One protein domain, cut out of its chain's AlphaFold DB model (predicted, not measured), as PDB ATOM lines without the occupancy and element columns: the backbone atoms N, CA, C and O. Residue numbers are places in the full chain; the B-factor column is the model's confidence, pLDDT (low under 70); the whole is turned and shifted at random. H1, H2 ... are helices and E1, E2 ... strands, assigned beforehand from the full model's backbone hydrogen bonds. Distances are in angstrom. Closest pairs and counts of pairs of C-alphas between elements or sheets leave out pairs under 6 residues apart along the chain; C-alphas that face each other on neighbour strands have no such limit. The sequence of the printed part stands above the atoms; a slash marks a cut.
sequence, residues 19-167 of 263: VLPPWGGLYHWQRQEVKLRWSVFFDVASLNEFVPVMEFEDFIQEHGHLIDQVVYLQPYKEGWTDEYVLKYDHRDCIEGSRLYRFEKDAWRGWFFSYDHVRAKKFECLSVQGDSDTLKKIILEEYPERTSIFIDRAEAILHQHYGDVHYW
ATOM      1  N   VAL A  19     150.864 121.246 106.796       98.12
ATOM      2  CA  VAL A  19     151.979 122.168 106.562       98.12
ATOM      3  C   VAL A  19     153.300 121.441 106.813       98.12
ATOM      4  O   VAL A  19     153.588 120.997 107.925       98.12
ATOM      5  N   LEU A  20     154.109 121.313 105.768       98.19
ATOM      6  CA  LEU A  20     155.349 120.553 105.766       98.19
ATOM      7  C   LEU A  20     156.447 121.291 106.559       98.19
ATOM      8  O   LEU A  20     156.796 122.423 106.210       98.19
ATOM      9  N   PRO A  21     157.028 120.677 107.611       97.44
ATOM     10  CA  PRO A  21     158.028 121.331 108.452       97.44
ATOM     11  C   PRO A  21     159.347 121.505 107.682       97.44
ATOM     12  O   PRO A  21     159.879 120.510 107.189       97.44
ATOM     13  N   PRO A  22     159.922 122.716 107.582       96.69
ATOM     14  CA  PRO A  22     161.188 122.927 106.893       96.69
ATOM     15  C   PRO A  22     162.315 122.091 107.490       96.69
ATOM     16  O   PRO A  22     162.479 122.016 108.711       96.69
ATOM     17  N   TRP A  23     163.148 121.531 106.621       95.00
ATOM     18  CA  TRP A  23     164.326 120.782 107.026       95.00
ATOM     19  C   TRP A  23     165.409 121.727 107.554       95.00
ATOM     20  O   TRP A  23     165.651 122.812 107.009       95.00
ATOM     21  N   GLY A  24     166.095 121.314 108.617       91.00
ATOM     22  CA  GLY A  24     167.186 122.100 109.177       91.00
ATOM     23  C   GLY A  24     167.675 121.613 110.530       91.00
ATOM     24  O   GLY A  24     166.970 120.915 111.249       91.00
ATOM     25  N   GLY A  25     168.897 122.005 110.899       81.38
ATOM     26  CA  GLY A  25     169.433 121.736 112.242       81.38
ATOM     27  C   GLY A  25     169.643 120.247 112.552       81.38
ATOM     28  O   GLY A  25     169.689 119.848 113.716       81.38
ATOM     29  N   LEU A  26     169.770 119.413 111.516       82.12
ATOM     30  CA  LEU A  26     169.992 117.978 111.652       82.12
ATOM     31  C   LEU A  26     171.441 117.663 112.047       82.12
ATOM     32  O   LEU A  26     172.394 118.172 111.463       82.12
ATOM     33  N   TYR A  27     171.604 116.749 113.010       74.62
ATOM     34  CA  TYR A  27     172.890 116.420 113.649       74.62
ATOM     35  C   TYR A  27     174.008 116.008 112.673       74.62
ATOM     36  O   TYR A  27     175.186 116.224 112.949       74.62
ATOM     37  N   HIS A  28     173.657 115.408 111.532       79.38
ATOM     38  CA  HIS A  28     174.625 114.917 110.544       79.38
ATOM     39  C   HIS A  28     174.905 115.890 109.398       79.38
ATOM     40  O   HIS A  28     175.751 115.594 108.554       79.38
ATOM     41  N   TRP A  29     174.221 117.032 109.341       83.31
ATOM     42  CA  TRP A  29     174.445 118.013 108.286       83.31
ATOM     43  C   TRP A  29     175.727 118.792 108.578       83.31
ATOM     44  O   TRP A  29     175.853 119.467 109.596       83.31
ATOM     45  N   GLN A  30     176.716 118.670 107.685       73.38
ATOM     46  CA  GLN A  30     178.014 119.337 107.854       73.38
ATOM     47  C   GLN A  30     177.891 120.862 107.812       73.38
ATOM     48  O   GLN A  30     178.652 121.567 108.470       73.38
ATOM     49  N   ARG A  31     176.936 121.361 107.025       77.00
ATOM     50  CA  ARG A  31     176.532 122.763 107.006       77.00
ATOM     51  C   ARG A  31     175.252 122.882 107.818       77.00
ATOM     52  O   ARG A  31     174.352 122.065 107.653       77.00
ATOM     53  N   GLN A  32     175.166 123.897 108.673       78.12
ATOM     54  CA  GLN A  32     173.958 124.196 109.451       78.12
ATOM     55  C   GLN A  32     172.901 124.876 108.572       78.12
ATOM     56  O   GLN A  32     172.413 125.958 108.882       78.12
ATOM     57  N   GLU A  33     172.599 124.261 107.432       86.38
ATOM     58  CA  GLU A  33     171.502 124.698 106.587       86.38
ATOM     59  C   GLU A  33     170.193 124.496 107.352       86.38
ATOM     60  O   GLU A  33     170.001 123.520 108.088       86.38
ATOM     61  N   VAL A  34     169.324 125.489 107.232       90.00
ATOM     62  CA  VAL A  34     168.033 125.561 107.905       90.00
ATOM     63  C   VAL A  34     167.011 126.125 106.936       90.00
ATOM     64  O   VAL A  34     167.389 126.798 105.976       90.00
ATOM     65  N   LYS A  35     165.726 125.901 107.228       93.94
ATOM     66  CA  LYS A  35     164.599 126.412 106.434       93.94
ATOM     67  C   LYS A  35     164.550 125.841 105.014       93.94
ATOM     68  O   LYS A  35     164.058 126.499 104.110       93.94
ATOM     69  N   LEU A  36     165.070 124.634 104.798       96.12
ATOM     70  CA  LEU A  36     165.008 124.017 103.478       96.12
ATOM     71  C   LEU A  36     163.606 123.453 103.228       96.12
ATOM     72  O   LEU A  36     163.059 122.723 104.058       96.12
ATOM     73  N   ARG A  37     163.047 123.786 102.065       97.56
ATOM     74  CA  ARG A  37     161.748 123.288 101.596       97.56
ATOM     75  C   ARG A  37     161.776 121.781 101.354       97.56
ATOM     76  O   ARG A  37     162.827 121.202 101.069       97.56
ATOM     77  N   TRP A  38     160.612 121.150 101.403       98.25
ATOM     78  CA  TRP A  38     160.474 119.730 101.087       98.25
ATOM     79  C   TRP A  38     160.740 119.409  99.629       98.25
ATOM     80  O   TRP A  38     161.348 118.381  99.351       98.25
ATOM     81  N   SER A  39     160.375 120.312  98.725       98.12
ATOM     82  CA  SER A  39     160.661 120.244  97.284       98.12
ATOM     83  C   SER A  39     162.147 120.075  96.928       98.12
ATOM     84  O   SER A  39     162.475 119.646  95.819       98.12
ATOM     85  N   VAL A  40     163.064 120.351  97.862       97.62
ATOM     86  CA  VAL A  40     164.496 120.043  97.706       97.62
ATOM     87  C   VAL A  40     164.757 118.531  97.754       97.62
ATOM     88  O   VAL A  40     165.663 118.045  97.086       97.62
ATOM     89  N   PHE A  41     163.965 117.771  98.511       98.00
ATOM     90  CA  PHE A  41     164.199 116.347  98.778       98.00
ATOM     91  C   PHE A  41     163.118 115.430  98.200       98.00
ATOM     92  O   PHE A  41     163.419 114.306  97.792       98.00
ATOM     93  N   PHE A  42     161.877 115.906  98.129       98.62
ATOM     94  CA  PHE A  42     160.701 115.137  97.741       98.62
ATOM     95  C   PHE A  42     159.935 115.806  96.602       98.62
ATOM     96  O   PHE A  42     159.948 117.025  96.449       98.62
ATOM     97  N   ASP A  43     159.247 114.994  95.810       98.31
ATOM     98  CA  ASP A  43     158.240 115.474  94.875       98.31
ATOM     99  C   ASP A  43     156.952 115.804  95.642       98.31
ATOM    100  O   ASP A  43     156.216 114.919  96.078       98.31
ATOM    101  N   VAL A  44     156.695 117.098  95.839       98.06
ATOM    102  CA  VAL A  44     155.553 117.573  96.639       98.06
ATOM    103  C   VAL A  44     154.216 117.221  95.982       98.06
ATOM    104  O   VAL A  44     153.241 116.985  96.689       98.06
ATOM    105  N   ALA A  45     154.163 117.109  94.650       97.44
ATOM    106  CA  ALA A  45     152.955 116.679  93.948       97.44
ATOM    107  C   ALA A  45     152.561 115.241  94.330       97.44
ATOM    108  O   ALA A  45     151.399 114.998  94.654       97.44
ATOM    109  N   SER A  46     153.532 114.325  94.400       97.81
ATOM    110  CA  SER A  46     153.319 112.949  94.869       97.81
ATOM    111  C   SER A  46     152.836 112.884  96.323       97.81
ATOM    112  O   SER A  46     151.959 112.082  96.631       97.81
ATOM    113  N   LEU A  47     153.354 113.735  97.220       97.62
ATOM    114  CA  LEU A  47     152.837 113.839  98.596       97.62
ATOM    115  C   LEU A  47     151.371 114.306  98.598       97.62
ATOM    116  O   LEU A  47     150.530 113.734  99.292       97.62
ATOM    117  N   ASN A  48     151.061 115.302  97.764       96.31
ATOM    118  CA  ASN A  48     149.738 115.914  97.665       96.31
ATOM    119  C   ASN A  48     148.658 114.969  97.104       96.31
ATOM    120  O   ASN A  48     147.469 115.162  97.345       96.31
ATOM    121  N   GLU A  49     149.056 113.922  96.377       96.00
ATOM    122  CA  GLU A  49     148.164 112.838  95.948       96.00
ATOM    123  C   GLU A  49     147.686 111.946  97.113       96.00
ATOM    124  O   GLU A  49     146.708 111.205  96.955       96.00
ATOM    125  N   PHE A  50     148.360 111.969  98.270       95.62
ATOM    126  CA  PHE A  50     147.958 111.211  99.458       95.62
ATOM    127  C   PHE A  50     147.118 112.037 100.431       95.62
ATOM    128  O   PHE A  50     146.011 111.624 100.784       95.62
ATOM    129  N   VAL A  51     147.631 113.198 100.837       94.25
ATOM    130  CA  VAL A  51     146.937 114.183 101.674       94.25
ATOM    131  C   VAL A  51     147.273 115.587 101.175       94.25
ATOM    132  O   VAL A  51     148.379 115.777 100.675       94.25
ATOM    133  N   PRO A  52     146.381 116.584 101.314       96.00
ATOM    134  CA  PRO A  52     146.716 117.960 100.975       96.00
ATOM    135  C   PRO A  52     147.921 118.435 101.789       96.00
ATOM    136  O   PRO A  52     147.885 118.415 103.023       96.00
ATOM    137  N   VAL A  53     148.977 118.869 101.106       97.19
ATOM    138  CA  VAL A  53     150.199 119.383 101.732       97.19
ATOM    139  C   VAL A  53     150.517 120.791 101.247       97.19
ATOM    140  O   VAL A  53     150.182 121.174 100.128       97.19
ATOM    141  N   MET A  54     151.200 121.558 102.088       96.12
ATOM    142  CA  MET A  54     151.658 122.911 101.780       96.12
ATOM    143  C   MET A  54     153.043 123.131 102.386       96.12
ATOM    144  O   MET A  54     153.308 122.685 103.499       96.12
ATOM    145  N   GLU A  55     153.945 123.818 101.689       98.31
ATOM    146  CA  GLU A  55     155.237 124.187 102.276       98.31
ATOM    147  C   GLU A  55     155.031 125.256 103.360       98.31
ATOM    148  O   GLU A  55     154.193 126.146 103.228       98.31
ATOM    149  N   PHE A  56     155.822 125.219 104.432       97.62
ATOM    150  CA  PHE A  56     155.665 126.172 105.539       97.62
ATOM    151  C   PHE A  56     155.780 127.643 105.123       97.62
ATOM    152  O   PHE A  56     155.082 128.490 105.664       97.62
ATOM    153  N   GLU A  57     156.635 127.963 104.155       96.44
ATOM    154  CA  GLU A  57     156.778 129.332 103.646       96.44
ATOM    155  C   GLU A  57     155.495 129.837 102.976       96.44
ATOM    156  O   GLU A  57     155.115 130.988 103.196       96.44
ATOM    157  N   ASP A  58     154.804 128.965 102.234       97.44
ATOM    158  CA  ASP A  58     153.532 129.289 101.582       97.44
ATOM    159  C   ASP A  58     152.451 129.519 102.650       97.44
ATOM    160  O   ASP A  58     151.744 130.524 102.610       97.44
ATOM    161  N   PHE A  59     152.412 128.677 103.693       96.81
ATOM    162  CA  PHE A  59     151.519 128.872 104.841       96.81
ATOM    163  C   PHE A  59     151.719 130.244 105.503       96.81
ATOM    164  O   PHE A  59     150.750 130.962 105.752       96.81
ATOM    165  N   ILE A  60     152.969 130.642 105.758       96.00
ATOM    166  CA  ILE A  60     153.272 131.943 106.374       96.00
ATOM    167  C   ILE A  60     152.885 133.105 105.453       96.00
ATOM    168  O   ILE A  60     152.441 134.151 105.936       96.00
ATOM    169  N   GLN A  61     153.045 132.943 104.139       96.62
ATOM    170  CA  GLN A  61     152.669 133.952 103.156       96.62
ATOM    171  C   GLN A  61     151.145 134.126 103.053       96.62
ATOM    172  O   GLN A  61     150.674 135.261 102.966       96.62
ATOM    173  N   GLU A  62     150.385 133.031 103.072       95.94
ATOM    174  CA  GLU A  62     148.929 133.034 102.878       95.94
ATOM    175  C   GLU A  62     148.148 133.333 104.166       95.94
ATOM    176  O   GLU A  62     147.160 134.067 104.140       95.94
ATOM    177  N   HIS A  63     148.606 132.807 105.304       94.25
ATOM    178  CA  HIS A  63     147.881 132.859 106.580       94.25
ATOM    179  C   HIS A  63     148.564 133.733 107.641       94.25
ATOM    180  O   HIS A  63     147.993 133.998 108.703       94.25
ATOM    181  N   GLY A  64     149.764 134.239 107.352       94.19
ATOM    182  CA  GLY A  64     150.553 135.056 108.264       94.19
ATOM    183  C   GLY A  64     151.421 134.235 109.220       94.19
ATOM    184  O   GLY A  64     151.462 133.012 109.208       94.19
ATOM    185  N   HIS A  65     152.152 134.936 110.087       94.75
ATOM    186  CA  HIS A  65     153.201 134.347 110.929       94.75
ATOM    187  C   HIS A  65     152.755 133.978 112.351       94.75
ATOM    188  O   HIS A  65     153.595 133.686 113.206       94.75
ATOM    189  N   LEU A  66     151.454 134.051 112.635       97.00
ATOM    190  CA  LEU A  66     150.901 133.858 113.970       97.00
ATOM    191  C   LEU A  66     150.025 132.602 114.007       97.00
ATOM    192  O   LEU A  66     148.875 132.634 113.580       97.00
ATOM    193  N   ILE A  67     150.577 131.522 114.556       97.69
ATOM    194  CA  ILE A  67     149.919 130.221 114.720       97.69
ATOM    195  C   ILE A  67     148.909 130.296 115.875       97.69
ATOM    196  O   ILE A  67     149.193 130.900 116.912       97.69
ATOM    197  N   ASP A  68     147.730 129.689 115.746       97.38
ATOM    198  CA  ASP A  68     146.708 129.781 116.796       97.38
ATOM    199  C   ASP A  68     147.088 128.997 118.053       97.38
ATOM    200  O   ASP A  68     146.977 129.521 119.164       97.38
ATOM    201  N   GLN A  69     147.553 127.761 117.884       97.94
ATOM    202  CA  GLN A  69     147.811 126.841 118.986       97.94
ATOM    203  C   GLN A  69     149.118 126.078 118.775       97.94
ATOM    204  O   GLN A  69     149.328 125.475 117.728       97.94
ATOM    205  N   VAL A  70     149.969 126.043 119.798       98.38
ATOM    206  CA  VAL A  70     151.041 125.048 119.916       98.38
ATOM    207  C   VAL A  70     150.629 124.010 120.949       98.38
ATOM    208  O   VAL A  70     150.227 124.362 122.059       98.38
ATOM    209  N   VAL A  71     150.768 122.741 120.590       98.38
ATOM    210  CA  VAL A  71     150.554 121.602 121.481       98.38
ATOM    211  C   VAL A  71     151.870 120.851 121.590       98.38
ATOM    212  O   VAL A  71     152.354 120.278 120.616       98.38
ATOM    213  N   TYR A  72     152.476 120.881 122.770       98.50
ATOM    214  CA  TYR A  72     153.726 120.183 123.034       98.50
ATOM    215  C   TYR A  72     153.436 118.801 123.611       98.50
ATOM    216  O   TYR A  72     152.980 118.676 124.751       98.50
ATOM    217  N   LEU A  73     153.704 117.756 122.830       98.56
ATOM    218  CA  LEU A  73     153.491 116.389 123.283       98.56
ATOM    219  C   LEU A  73     154.613 115.951 124.228       98.56
ATOM    220  O   LEU A  73     155.794 116.245 124.037       98.56
ATOM    221  N   GLN A  74     154.243 115.237 125.284       98.19
ATOM    222  CA  GLN A  74     155.187 114.729 126.272       98.19
ATOM    223  C   GLN A  74     154.740 113.360 126.799       98.19
ATOM    224  O   GLN A  74     153.562 113.017 126.709       98.19
ATOM    225  N   PRO A  75     155.644 112.555 127.377       97.56
ATOM    226  CA  PRO A  75     155.228 111.341 128.065       97.56
ATOM    227  C   PRO A  75     154.450 111.666 129.351       97.56
ATOM    228  O   PRO A  75     154.513 112.771 129.900       97.56
ATOM    229  N   TYR A  76     153.745 110.669 129.878       97.88
ATOM    230  CA  TYR A  76     153.272 110.688 131.262       97.88
ATOM    231  C   TYR A  76     154.465 110.555 132.216       97.88
ATOM    232  O   TYR A  76     155.318 109.690 132.014       97.88
ATOM    233  N   LYS A  77     154.530 111.394 133.261       96.75
ATOM    234  CA  LYS A  77     155.631 111.375 134.252       96.75
ATOM    235  C   LYS A  77     155.697 110.038 134.989       96.75
ATOM    236  O   LYS A  77     156.775 109.565 135.326       96.75
ATOM    237  N   GLU A  78     154.530 109.454 135.224       95.81
ATOM    238  CA  GLU A  78     154.322 108.153 135.844       95.81
ATOM    239  C   GLU A  78     154.685 106.966 134.931       95.81
ATOM    240  O   GLU A  78     154.773 105.842 135.415       95.81
ATOM    241  N   GLY A  79     154.930 107.200 133.638       94.50
ATOM    242  CA  GLY A  79     155.180 106.146 132.655       94.50
ATOM    243  C   GLY A  79     153.909 105.421 132.198       94.50
ATOM    244  O   GLY A  79     152.788 105.908 132.352       94.50
ATOM    245  N   TRP A  80     154.096 104.262 131.573       91.44
ATOM    246  CA  TRP A  80     153.036 103.302 131.253       91.44
ATOM    247  C   TRP A  80     153.214 102.052 132.128       91.44
ATOM    248  O   TRP A  80     154.303 101.818 132.655       91.44
ATOM    249  N   THR A  81     152.127 101.313 132.353       91.12
ATOM    250  CA  THR A  81     152.106 100.098 133.187       91.12
ATOM    251  C   THR A  81     152.380  98.863 132.321       91.12
ATOM    252  O   THR A  81     153.077  98.971 131.324       91.12
ATOM    253  N   ASP A  82     151.855  97.686 132.660       93.06
ATOM    254  CA  ASP A  82     152.000  96.491 131.815       93.06
ATOM    255  C   ASP A  82     151.227  96.597 130.484       93.06
ATOM    256  O   ASP A  82     151.519  95.875 129.532       93.06
ATOM    257  N   GLU A  83     150.261  97.519 130.398       94.31
ATOM    258  CA  GLU A  83     149.461  97.779 129.202       94.31
ATOM    259  C   GLU A  83     149.757  99.170 128.626       94.31
ATOM    260  O   GLU A  83     149.845 100.167 129.351       94.31
ATOM    261  N   TYR A  84     149.868  99.252 127.297       94.69
ATOM    262  CA  TYR A  84     149.982 100.523 126.584       94.69
ATOM    263  C   TYR A  84     148.586 101.078 126.286       94.69
ATOM    264  O   TYR A  84     147.974 100.768 125.264       94.69
ATOM    265  N   VAL A  85     148.058 101.868 127.219       96.94
ATOM    266  CA  VAL A  85     146.713 102.445 127.119       96.94
ATOM    267  C   VAL A  85     146.751 103.696 126.247       96.94
ATOM    268  O   VAL A  85     147.494 104.628 126.545       96.94
ATOM    269  N   LEU A  86     145.921 103.739 125.201       97.62
ATOM    270  CA  LEU A  86     145.771 104.929 124.363       97.62
ATOM    271  C   LEU A  86     144.993 106.011 125.123       97.62
ATOM    272  O   LEU A  86     143.815 105.828 125.432       97.62
ATOM    273  N   LYS A  87     145.655 107.117 125.458       97.38
ATOM    274  CA  LYS A  87     145.098 108.240 126.221       97.38
ATOM    275  C   LYS A  87     145.931 109.508 126.059       97.38
ATOM    276  O   LYS A  87     147.123 109.460 125.740       97.38
ATOM    277  N   TYR A  88     145.300 110.636 126.347       98.38
ATOM    278  CA  TYR A  88     145.963 111.924 126.474       98.38
ATOM    279  C   TYR A  88     145.329 112.735 127.606       98.38
ATOM    280  O   TYR A  88     144.146 112.586 127.894       98.38
ATOM    281  N   ASP A  89     146.123 113.588 128.251       98.31
ATOM    282  CA  ASP A  89     145.665 114.474 129.320       98.31
ATOM    283  C   ASP A  89     146.390 115.822 129.258       98.31
ATOM    284  O   ASP A  89     147.612 115.884 129.067       98.31
ATOM    285  N   HIS A  90     145.649 116.896 129.534       98.25
ATOM    286  CA  HIS A  90     146.214 118.207 129.852       98.25
ATOM    287  C   HIS A  90     147.044 118.113 131.131       98.25
ATOM    288  O   HIS A  90     146.536 117.742 132.193       98.25
ATOM    289  N   ARG A  91     148.341 118.419 131.045       98.00
ATOM    290  CA  ARG A  91     149.271 118.313 132.177       98.00
ATOM    291  C   ARG A  91     150.248 119.477 132.180       98.00
ATOM    292  O   ARG A  91     150.590 120.033 131.140       98.00
ATOM    293  N   ASP A  92     150.783 119.777 133.360       97.50
ATOM    294  CA  ASP A  92     151.911 120.695 133.470       97.50
ATOM    295  C   ASP A  92     153.076 120.230 132.588       97.50
ATOM    296  O   ASP A  92     153.461 119.051 132.579       97.50
ATOM    297  N   CYS A  93     153.673 121.179 131.877       97.44
ATOM    298  CA  CYS A  93     154.819 120.923 131.023       97.44
ATOM    299  C   CYS A  93     156.013 120.375 131.818       97.44
ATOM    300  O   CYS A  93     156.437 120.961 132.815       97.44
ATOM    301  N   ILE A  94     156.606 119.279 131.336       95.81
ATOM    302  CA  ILE A  94     157.860 118.728 131.868       95.81
ATOM    303  C   ILE A  94     159.033 119.590 131.388       95.81
ATOM    304  O   ILE A  94     159.783 120.139 132.193       95.81
ATOM    305  N   GLU A  95     159.163 119.744 130.066       92.88
ATOM    306  CA  GLU A  95     160.238 120.524 129.433       92.88
ATOM    307  C   GLU A  95     159.727 121.651 128.526       92.88
ATOM    308  O   GLU A  95     160.464 122.607 128.285       92.88
ATOM    309  N   GLY A  96     158.473 121.584 128.060       89.81
ATOM    310  CA  GLY A  96     157.925 122.510 127.060       89.81
ATOM    311  C   GLY A  96     158.064 123.991 127.441       89.81
ATOM    312  O   GLY A  96     158.522 124.792 126.628       89.81
ATOM    313  N   SER A  97     157.811 124.349 128.706       91.12
ATOM    314  CA  SER A  97     157.940 125.732 129.208       91.12
ATOM    315  C   SER A  97     159.366 126.296 129.159       91.12
ATOM    316  O   SER A  97     159.564 127.495 129.337       91.12
ATOM    317  N   ARG A  98     160.391 125.455 128.952       93.38
ATOM    318  CA  ARG A  98     161.775 125.918 128.737       93.38
ATOM    319  C   ARG A  98     162.017 126.331 127.285       93.38
ATOM    320  O   ARG A  98     162.875 127.182 127.043       93.38
ATOM    321  N   LEU A  99     161.295 125.708 126.355       94.06
ATOM    322  CA  LEU A  99     161.437 125.872 124.907       94.06
ATOM    323  C   LEU A  99     160.509 126.959 124.356       94.06
ATOM    324  O   LEU A  99     160.885 127.650 123.411       94.06
ATOM    325  N   TYR A 100     159.347 127.147 124.983       96.56
ATOM    326  CA  TYR A 100     158.375 128.173 124.625       96.56
ATOM    327  C   TYR A 100     158.291 129.243 125.709       96.56
ATOM    328  O   TYR A 100     158.128 128.942 126.889       96.56
ATOM    329  N   ARG A 101     158.410 130.512 125.309       96.12
ATOM    330  CA  ARG A 101     158.387 131.667 126.217       96.12
ATOM    331  C   ARG A 101     157.335 132.667 125.779       96.12
ATOM    332  O   ARG A 101     157.264 133.008 124.603       96.12
ATOM    333  N   PHE A 102     156.551 133.163 126.727       96.56
ATOM    334  CA  PHE A 102     155.572 134.205 126.457       96.56
ATOM    335  C   PHE A 102     156.252 135.581 126.450       96.56
ATOM    336  O   PHE A 102     156.829 136.003 127.452       96.56
ATOM    337  N   GLU A 103     156.210 136.271 125.311       94.31
ATOM    338  CA  GLU A 103     156.845 137.568 125.073       94.31
ATOM    339  C   GLU A 103     155.898 138.459 124.255       94.31
ATOM    340  O   GLU A 103     155.470 138.067 123.173       94.31
ATOM    341  N   LYS A 104     155.623 139.685 124.725       89.75
ATOM    342  CA  LYS A 104     154.815 140.688 123.992       89.75
ATOM    343  C   LYS A 104     153.480 140.119 123.473       89.75
ATOM    344  O   LYS A 104     153.178 140.218 122.288       89.75
ATOM    345  N   ASP A 105     152.731 139.490 124.376       93.31
ATOM    346  CA  ASP A 105     151.401 138.919 124.130       93.31
ATOM    347  C   ASP A 105     151.341 137.720 123.164       93.31
ATOM    348  O   ASP A 105     150.259 137.322 122.731       93.31
ATOM    349  N   ALA A 106     152.481 137.090 122.862       97.25
ATOM    350  CA  ALA A 106     152.536 135.865 122.071       97.25
ATOM    351  C   ALA A 106     153.626 134.899 122.559       97.25
ATOM    352  O   ALA A 106     154.588 135.273 123.228       97.25
ATOM    353  N   TRP A 107     153.500 133.628 122.200       97.94
ATOM    354  CA  TRP A 107     154.491 132.600 122.489       97.94
ATOM    355  C   TRP A 107     155.576 132.576 121.418       97.94
ATOM    356  O   TRP A 107     155.312 132.433 120.222       97.94
ATOM    357  N   ARG A 108     156.821 132.707 121.864       97.12
ATOM    358  CA  ARG A 108     158.032 132.521 121.074       97.12
ATOM    359  C   ARG A 108     158.564 131.107 121.287       97.12
ATOM    360  O   ARG A 108     158.641 130.645 122.421       97.12
ATOM    361  N   GLY A 109     158.975 130.464 120.201       95.06
ATOM    362  CA  GLY A 109     159.603 129.145 120.180       95.06
ATOM    363  C   GLY A 109     160.628 129.062 119.050       95.06
ATOM    364  O   GLY A 109     161.008 130.089 118.482       95.06
ATOM    365  N   TRP A 110     161.079 127.849 118.727       93.81
ATOM    366  CA  TRP A 110     162.065 127.649 117.663       93.81
ATOM    367  C   TRP A 110     161.493 127.899 116.260       93.81
ATOM    368  O   TRP A 110     162.160 128.530 115.443       93.81
ATOM    369  N   PHE A 111     160.278 127.398 115.993       95.19
ATOM    370  CA  PHE A 111     159.553 127.536 114.719       95.19
ATOM    371  C   PHE A 111     160.465 127.427 113.485       95.19
ATOM    372  O   PHE A 111     160.492 128.308 112.629       95.19
ATOM    373  N   PHE A 112     161.277 126.366 113.434       94.62
ATOM    374  CA  PHE A 112     162.186 126.058 112.322       94.62
ATOM    375  C   PHE A 112     163.177 127.183 111.961       94.62
ATOM    376  O   PHE A 112     163.567 127.339 110.804       94.62
ATOM    377  N   SER A 113     163.643 127.960 112.944       93.81
ATOM    378  CA  SER A 113     164.514 129.144 112.782       93.81
ATOM    379  C   SER A 113     163.834 130.400 112.229       93.81
ATOM    380  O   SER A 113     164.512 131.361 111.845       93.81
ATOM    381  N   TYR A 114     162.506 130.432 112.142       94.56
ATOM    382  CA  TYR A 114     161.775 131.622 111.719       94.56
ATOM    383  C   TYR A 114     161.541 132.564 112.905       94.56
ATOM    384  O   TYR A 114     160.524 132.504 113.589       94.56
ATOM    385  N   ASP A 115     162.475 133.497 113.114       92.69
ATOM    386  CA  ASP A 115     162.478 134.423 114.260       92.69
ATOM    387  C   ASP A 115     161.247 135.327 114.387       92.69
ATOM    388  O   ASP A 115     161.033 135.916 115.450       92.69
ATOM    389  N   HIS A 116     160.448 135.470 113.332       94.56
ATOM    390  CA  HIS A 116     159.226 136.274 113.327       94.56
ATOM    391  C   HIS A 116     157.959 135.449 113.594       94.56
ATOM    392  O   HIS A 116     156.932 136.037 113.910       94.56
ATOM    393  N   VAL A 117     158.021 134.115 113.531       96.88
ATOM    394  CA  VAL A 117     156.855 133.252 113.765       96.88
ATOM    395  C   VAL A 117     156.548 133.163 115.254       96.88
ATOM    396  O   VAL A 117     157.446 133.043 116.091       96.88
ATOM    397  N   ARG A 118     155.270 133.269 115.605       97.69
ATOM    398  CA  ARG A 118     154.776 133.242 116.987       97.69
ATOM    399  C   ARG A 118     153.530 132.372 117.088       97.69
ATOM    400  O   ARG A 118     152.915 132.066 116.072       97.69
ATOM    401  N   ALA A 119     153.131 132.032 118.310       97.94
ATOM    402  CA  ALA A 119     151.855 131.376 118.579       97.94
ATOM    403  C   ALA A 119     150.980 132.164 119.565       97.94
ATOM    404  O   ALA A 119     151.493 132.795 120.488       97.94
ATOM    405  N   LYS A 120     149.655 132.128 119.399       97.75
ATOM    406  CA  LYS A 120     148.704 132.793 120.312       97.75
ATOM    407  C   LYS A 120     148.568 132.024 121.625       97.75
ATOM    408  O   LYS A 120     148.479 132.629 122.695       97.75
ATOM    409  N   LYS A 121     148.555 130.693 121.549       98.00
ATOM    410  CA  LYS A 121     148.410 129.779 122.687       98.00
ATOM    411  C   LYS A 121     149.468 128.677 122.648       98.00
ATOM    412  O   LYS A 121     149.976 128.330 121.584       98.00
ATOM    413  N   PHE A 122     149.801 128.168 123.825       98.12
ATOM    414  CA  PHE A 122     150.762 127.096 124.044       98.12
ATOM    415  C   PHE A 122     150.304 126.270 125.241       98.12
ATOM    416  O   PHE A 122     149.944 126.843 126.272       98.12
ATOM    417  N   GLU A 123     150.372 124.950 125.116       98.06
ATOM    418  CA  GLU A 123     150.160 124.020 126.222       98.06
ATOM    419  C   GLU A 123     150.916 122.705 126.015       98.06
ATOM    420  O   GLU A 123     151.475 122.455 124.943       98.06
ATOM    421  N   CYS A 124     150.918 121.864 127.051       98.56
ATOM    422  CA  CYS A 124     151.492 120.529 126.999       98.56
ATOM    423  C   CYS A 124     150.419 119.460 127.214       98.56
ATOM    424  O   CYS A 124     149.646 119.527 128.170       98.56
ATOM    425  N   LEU A 125     150.442 118.433 126.365       98.44
ATOM    426  CA  LEU A 125     149.631 117.230 126.532       98.44
ATOM    427  C   LEU A 125     150.540 116.044 126.834       98.44
ATOM    428  O   LEU A 125     151.458 115.737 126.069       98.44
ATOM    429  N   SER A 126     150.278 115.359 127.946       98.56
ATOM    430  CA  SER A 126     150.851 114.032 128.163       98.56
ATOM    431  C   SER A 126     150.084 113.029 127.313       98.56
ATOM    432  O   SER A 126     148.862 112.991 127.397       98.56
ATOM    433  N   VAL A 127     150.779 112.233 126.499       98.38
ATOM    434  CA  VAL A 127     150.145 111.311 125.549       98.38
ATOM    435  C   VAL A 127     150.810 109.935 125.531       98.38
ATOM    436  O   VAL A 127     152.027 109.797 125.659       98.38
ATOM    437  N   GLN A 128     149.976 108.911 125.382       97.94
ATOM    438  CA  GLN A 128     150.308 107.549 124.970       97.94
ATOM    439  C   GLN A 128     149.318 107.236 123.859       97.94
ATOM    440  O   GLN A 128     148.124 107.160 124.119       97.94
ATOM    441  N   GLY A 129     149.759 107.177 122.611       96.50
ATOM    442  CA  GLY A 129     148.807 107.288 121.519       96.50
ATOM    443  C   GLY A 129     149.394 106.993 120.162       96.50
ATOM    444  O   GLY A 129     150.607 106.942 119.972       96.50
ATOM    445  N   ASP A 130     148.491 106.833 119.216       97.25
ATOM    446  CA  ASP A 130     148.760 106.629 117.806       97.25
ATOM    447  C   ASP A 130     148.122 107.734 116.944       97.25
ATOM    448  O   ASP A 130     147.582 108.720 117.458       97.25
ATOM    449  N   SER A 131     148.196 107.598 115.620       95.69
ATOM    450  CA  SER A 131     147.630 108.573 114.681       95.69
ATOM    451  C   SER A 131     146.127 108.835 114.895       95.69
ATOM    452  O   SER A 131     145.682 109.964 114.687       95.69
ATOM    453  N   ASP A 132     145.343 107.851 115.356       95.31
ATOM    454  CA  ASP A 132     143.920 108.045 115.687       95.31
ATOM    455  C   ASP A 132     143.745 108.851 116.976       95.31
ATOM    456  O   ASP A 132     142.873 109.716 117.063       95.31
ATOM    457  N   THR A 133     144.624 108.627 117.952       97.75
ATOM    458  CA  THR A 133     144.680 109.426 119.181       97.75
ATOM    459  C   THR A 133     144.977 110.891 118.861       97.75
ATOM    460  O   THR A 133     144.295 111.783 119.359       97.75
ATOM    461  N   LEU A 134     145.939 111.158 117.972       97.19
ATOM    462  CA  LEU A 134     146.250 112.523 117.547       97.19
ATOM    463  C   LEU A 134     145.103 113.176 116.766       97.19
ATOM    464  O   LEU A 134     144.819 114.355 116.970       97.19
ATOM    465  N   LYS A 135     144.413 112.416 115.907       95.12
ATOM    466  CA  LYS A 135     143.198 112.898 115.243       95.12
ATOM    467  C   LYS A 135     142.158 113.358 116.270       95.12
ATOM    468  O   LYS A 135     141.618 114.447 116.115       95.12
ATOM    469  N   LYS A 136     141.885 112.551 117.302       95.69
ATOM    470  CA  LYS A 136     140.929 112.910 118.367       95.69
ATOM    471  C   LYS A 136     141.337 114.196 119.073       95.69
ATOM    472  O   LYS A 136     140.520 115.098 119.172       95.69
ATOM    473  N   ILE A 137     142.615 114.332 119.440       96.38
ATOM    474  CA  ILE A 137     143.152 115.572 120.025       96.38
ATOM    475  C   ILE A 137     142.840 116.780 119.129       96.38
ATOM    476  O   ILE A 137     142.325 117.783 119.607       96.38
ATOM    477  N   ILE A 138     143.119 116.694 117.826       95.19
ATOM    478  CA  ILE A 138     142.902 117.813 116.896       95.19
ATOM    479  C   ILE A 138     141.419 118.186 116.792       95.19
ATOM    480  O   ILE A 138     141.084 119.366 116.860       95.19
ATOM    481  N   LEU A 139     140.539 117.198 116.629       93.88
ATOM    482  CA  LEU A 139     139.120 117.438 116.359       93.88
ATOM    483  C   LEU A 139     138.315 117.787 117.612       93.88
ATOM    484  O   LEU A 139     137.388 118.589 117.538       93.88
ATOM    485  N   GLU A 140     138.640 117.174 118.748       94.75
ATOM    486  CA  GLU A 140     137.850 117.296 119.975       94.75
ATOM    487  C   GLU A 140     138.350 118.447 120.860       94.75
ATOM    488  O   GLU A 140     137.537 119.210 121.381       94.75
ATOM    489  N   GLU A 141     139.669 118.638 120.990       95.56
ATOM    490  CA  GLU A 141     140.235 119.693 121.851       95.56
ATOM    491  C   GLU A 141     140.346 121.046 121.135       95.56
ATOM    492  O   GLU A 141     140.309 122.106 121.768       95.56
ATOM    493  N   TYR A 142     140.485 121.029 119.805       94.56
ATOM    494  CA  TYR A 142     140.805 122.220 119.015       94.56
ATOM    495  C   TYR A 142     139.871 122.499 117.820       94.56
ATOM    496  O   TYR A 142     140.361 123.005 116.808       94.56
ATOM    497  N   PRO A 143     138.539 122.293 117.920       92.00
ATOM    498  CA  PRO A 143     137.626 122.427 116.775       92.00
ATOM    499  C   PRO A 143     137.588 123.841 116.169       92.00
ATOM    500  O   PRO A 143     137.377 124.006 114.975       92.00
ATOM    501  N   GLU A 144     137.837 124.877 116.976       92.00
ATOM    502  CA  GLU A 144     137.786 126.286 116.549       92.00
ATOM    503  C   GLU A 144     139.161 126.845 116.123       92.00
ATOM    504  O   GLU A 144     139.316 128.055 115.918       92.00
ATOM    505  N   ARG A 145     140.215 126.015 116.081       93.06
ATOM    506  CA  ARG A 145     141.579 126.458 115.747       93.06
ATOM    507  C   ARG A 145     141.838 126.301 114.255       93.06
ATOM    508  O   ARG A 145     141.673 125.223 113.703       93.06
ATOM    509  N   THR A 146     142.331 127.362 113.619       92.75
ATOM    510  CA  THR A 146     142.632 127.347 112.177       92.75
ATOM    511  C   THR A 146     144.050 126.867 111.871       92.75
ATOM    512  O   THR A 146     144.317 126.386 110.775       92.75
ATOM    513  N   SER A 147     144.971 126.978 112.836       96.69
ATOM    514  CA  SER A 147     146.348 126.490 112.714       96.69
ATOM    515  C   SER A 147     146.855 125.900 114.030       96.69
ATOM    516  O   SER A 147     146.877 126.563 115.071       96.69
ATOM    517  N   ILE A 148     147.281 124.637 113.982       97.88
ATOM    518  CA  ILE A 148     147.755 123.887 115.147       97.88
ATOM    519  C   ILE A 148     149.154 123.353 114.846       97.88
ATOM    520  O   ILE A 148     149.366 122.640 113.869       97.88
ATOM    521  N   PHE A 149     150.113 123.689 115.702       98.25
ATOM    522  CA  PHE A 149     151.476 123.181 115.648       98.25
ATOM    523  C   PHE A 149     151.654 122.099 116.709       98.25
ATOM    524  O   PHE A 149     151.666 122.395 117.905       98.25
ATOM    525  N   ILE A 150     151.812 120.853 116.271       98.31
ATOM    526  CA  ILE A 150     152.077 119.713 117.151       98.31
ATOM    527  C   ILE A 150     153.591 119.520 117.260       98.31
ATOM    528  O   ILE A 150     154.241 119.081 116.313       98.31
ATOM    529  N   ASP A 151     154.160 119.861 118.413       97.50
ATOM    530  CA  ASP A 151     155.577 119.641 118.707       97.50
ATOM    531  C   ASP A 151     155.782 118.269 119.364       97.50
ATOM    532  O   ASP A 151     154.871 117.719 119.986       97.50
ATOM    533  N   ARG A 152     156.996 117.722 119.250       97.12
ATOM    534  CA  ARG A 152     157.372 116.384 119.744       97.12
ATOM    535  C   ARG A 152     156.503 115.272 119.168       97.12
ATOM    536  O   ARG A 152     156.110 114.319 119.842       97.12
ATOM    537  N   ALA A 153     156.227 115.418 117.879       97.00
ATOM    538  CA  ALA A 153     155.432 114.513 117.078       97.00
ATOM    539  C   ALA A 153     155.888 113.038 117.176       97.00
ATOM    540  O   ALA A 153     155.076 112.127 117.074       97.00
ATOM    541  N   GLU A 154     157.161 112.763 117.462       95.81
ATOM    542  CA  GLU A 154     157.648 111.395 117.657       95.81
ATOM    543  C   GLU A 154     157.025 110.650 118.852       95.81
ATOM    544  O   GLU A 154     157.227 109.441 118.971       95.81
ATOM    545  N   ALA A 155     156.311 111.345 119.746       96.50
ATOM    546  CA  ALA A 155     155.601 110.746 120.876       96.50
ATOM    547  C   ALA A 155     154.397 109.883 120.456       96.50
ATOM    548  O   ALA A 155     153.948 109.039 121.231       96.50
ATOM    549  N   ILE A 156     153.875 110.094 119.250       97.81
ATOM    550  CA  ILE A 156     152.725 109.375 118.710       97.81
ATOM    551  C   ILE A 156     153.210 108.250 117.791       97.81
ATOM    552  O   ILE A 156     154.124 108.409 116.979       97.81
ATOM    553  N   LEU A 157     152.580 107.090 117.933       96.62
ATOM    554  CA  LEU A 157     152.893 105.878 117.193       96.62
ATOM    555  C   LEU A 157     152.076 105.770 115.895       96.62
ATOM    556  O   LEU A 157     151.080 106.461 115.683       96.62
ATOM    557  N   HIS A 158     152.471 104.846 115.023       94.50
ATOM    558  CA  HIS A 158     151.610 104.434 113.916       94.50
ATOM    559  C   HIS A 158     150.424 103.623 114.455       94.50
ATOM    560  O   HIS A 158     150.639 102.693 115.229       94.50
ATOM    561  N   GLN A 159     149.206 103.927 113.999       91.56
ATOM    562  CA  GLN A 159     147.991 103.195 114.389       91.56
ATOM    563  C   GLN A 159     148.058 101.716 113.978       91.56
ATOM    564  O   GLN A 159     147.924 100.812 114.803       91.56
ATOM    565  N   HIS A 160     148.329 101.462 112.697       91.94
ATOM    566  CA  HIS A 160     148.493 100.118 112.149       91.94
ATOM    567  C   HIS A 160     149.787 100.051 111.336       91.94
ATOM    568  O   HIS A 160     149.824 100.326 110.141       91.94
ATOM    569  N   TYR A 161     150.893  99.715 111.999       92.06
ATOM    570  CA  TYR A 161     152.192  99.651 111.332       92.06
ATOM    571  C   TYR A 161     152.203  98.598 110.211       92.06
ATOM    572  O   TYR A 161     151.964  97.415 110.455       92.06
ATOM    573  N   GLY A 162     152.535  99.025 108.989       92.25
ATOM    574  CA  GLY A 162     152.631  98.149 107.819       92.25
ATOM    575  C   GLY A 162     151.303  97.834 107.123       92.25
ATOM    576  O   GLY A 162     151.290  96.962 106.251       92.25
ATOM    577  N   ASP A 163     150.214  98.516 107.482       93.12
ATOM    578  CA  ASP A 163     148.932  98.412 106.787       93.12
ATOM    579  C   ASP A 163     148.909  99.199 105.462       93.12
ATOM    580  O   ASP A 163     149.915  99.754 105.010       93.12
ATOM    581  N   VAL A 164     147.746  99.227 104.803       94.00
ATOM    582  CA  VAL A 164     147.584  99.924 103.522       94.00
ATOM    583  C   VAL A 164     147.876 101.419 103.641       94.00
ATOM    584  O   VAL A 164     148.603 101.947 102.805       94.00
ATOM    585  N   HIS A 165     147.386 102.089 104.685       92.56
ATOM    586  CA  HIS A 165     147.547 103.533 104.840       92.56
ATOM    587  C   HIS A 165     148.990 103.905 105.171       92.56
ATOM    588  O   HIS A 165     149.518 104.852 104.593       92.56
ATOM    589  N   TYR A 166     149.663 103.112 106.005       93.56
ATOM    590  CA  TYR A 166     151.098 103.214 106.250       93.56
ATOM    591  C   TYR A 166     151.900 103.106 104.946       93.56
ATOM    592  O   TYR A 166     152.818 103.891 104.699       93.56
ATOM    593  N   TRP A 167     151.570 102.134 104.092       95.88
ATOM    594  CA  TRP A 167     152.282 101.953 102.830       95.88
ATOM    595  C   TRP A 167     151.939 103.013 101.788       95.88
ATOM    596  O   TRP A 167     152.814 103.360 101.002       95.88
TER     597      TRP A 167
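What this domain is: This is residues 19 to 167 of the 263 residues of a protein of Ancylostoma duodenale (UniProt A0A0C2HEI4). A twisted, curved four-stranded sheet makes a wall, E3, E6, E2 and E7, with H4 packed slantwise over one face and the small hairpin E4 and E5 beside the first residues of E6. Away from that wall lies a small group of short elements, H1, E1 and H2, with the long loop of residues 19 to 43 reaching out beside it, and the tail of residues 152 to 163 leads away to the short H5. The printed part has 149 residues, with five named helices and seven named strands in the order H1 E1 H2 E2 E3 H3 E4 E5 E6 H4 E7 H5; the class is mixed, helices and strands, though under half of the residues are in named elements. The sheet, in the order E3, E6, E2, E7, is mixed, with E3 antiparallel to E6 and the other neighbours parallel. The whole is compact, with a radius of gyration of the C-alphas of 16.5 A, and rounded, spanning 44 by 43 by 37 A.

Where its parts are: Begin with the longest strand, E6, residues 118 to 130: find C-alpha 118 at (154.776, 133.242, 116.987) and go 27.3 A to C-alpha 130 at (148.760, 106.629, 117.806); it bends by 87 degrees at residue 127. E2, residues 66 to 74, is 23.1 A long and bends by 51 degrees at residue 69. E3 is residues 87 to 90, 10.7 A, and E7 is residues 148 to 151, 9.6 A. The longest helix, H4, residues 131 to 141, measures 15.2 A. The hairpin is E4, residues 101 to 103, and E5, residues 106 to 108, with H3, residues 96 to 99, before it. Earlier in the chain look for H1, residues 44 to 48, E1, residues 53 to 55, and H2, residues 56 to 63, 10.3 A long. H5, residues 164 to 167, ends with C-alpha 167 at (152.282, 101.953, 102.830).

How they stand to each other: Start at the inner strands E6 and E2, parallel at 31 degrees, where N 72 and O 123 are 2.9 A apart, within hydrogen-bond range. On the other side of E2, edge strand E7 is parallel to it at 35 degrees, with N 71 and O 149 at 2.9 A. Edge strand E3 is antiparallel to E6 at 150 degrees, with N 89 and O 126 at 2.9 A. H4 is on the sheet at a height over the sheet of 8.0 A; it lies over E6, but only just, with 3 of its C-alphas falling on that strand, and runs slantwise to the strands, at 40 degrees to E6 on the local plane. E6, H4 and E7 form a split strand-helix-strand unit, two parallel strands joined through a helix with E2 between them, and its crossover is right-handed. H3 only grazes the sheet with residues 96 to 99. In the hairpin, E4 and E5 are antiparallel at 132 degrees, with N 101 and O 108 at 2.9 A; the closest C-alphas of E5 and E6 are those of Trp 107 and Ala 119, 4.9 A apart. E1 pairs with no named strand, but residues 19 to 20 pair with its residues 54 to 55, parallel. H1, H2 and H5 are not on the sheet. In H1, H2 and H4 every O i to N i+4 pair is within hydrogen-bond range; H3 and H5 are too short for such a pair.

The domain as a whole: Look for the two C-alphas farthest apart at Gln 61 and Asp 82, 47.2 A from each other. The printed part has no cut. The long links are E2 to E3 and E7 to H5. The mean pLDDT of the printed part is 94.9, and no printed residue is under 70.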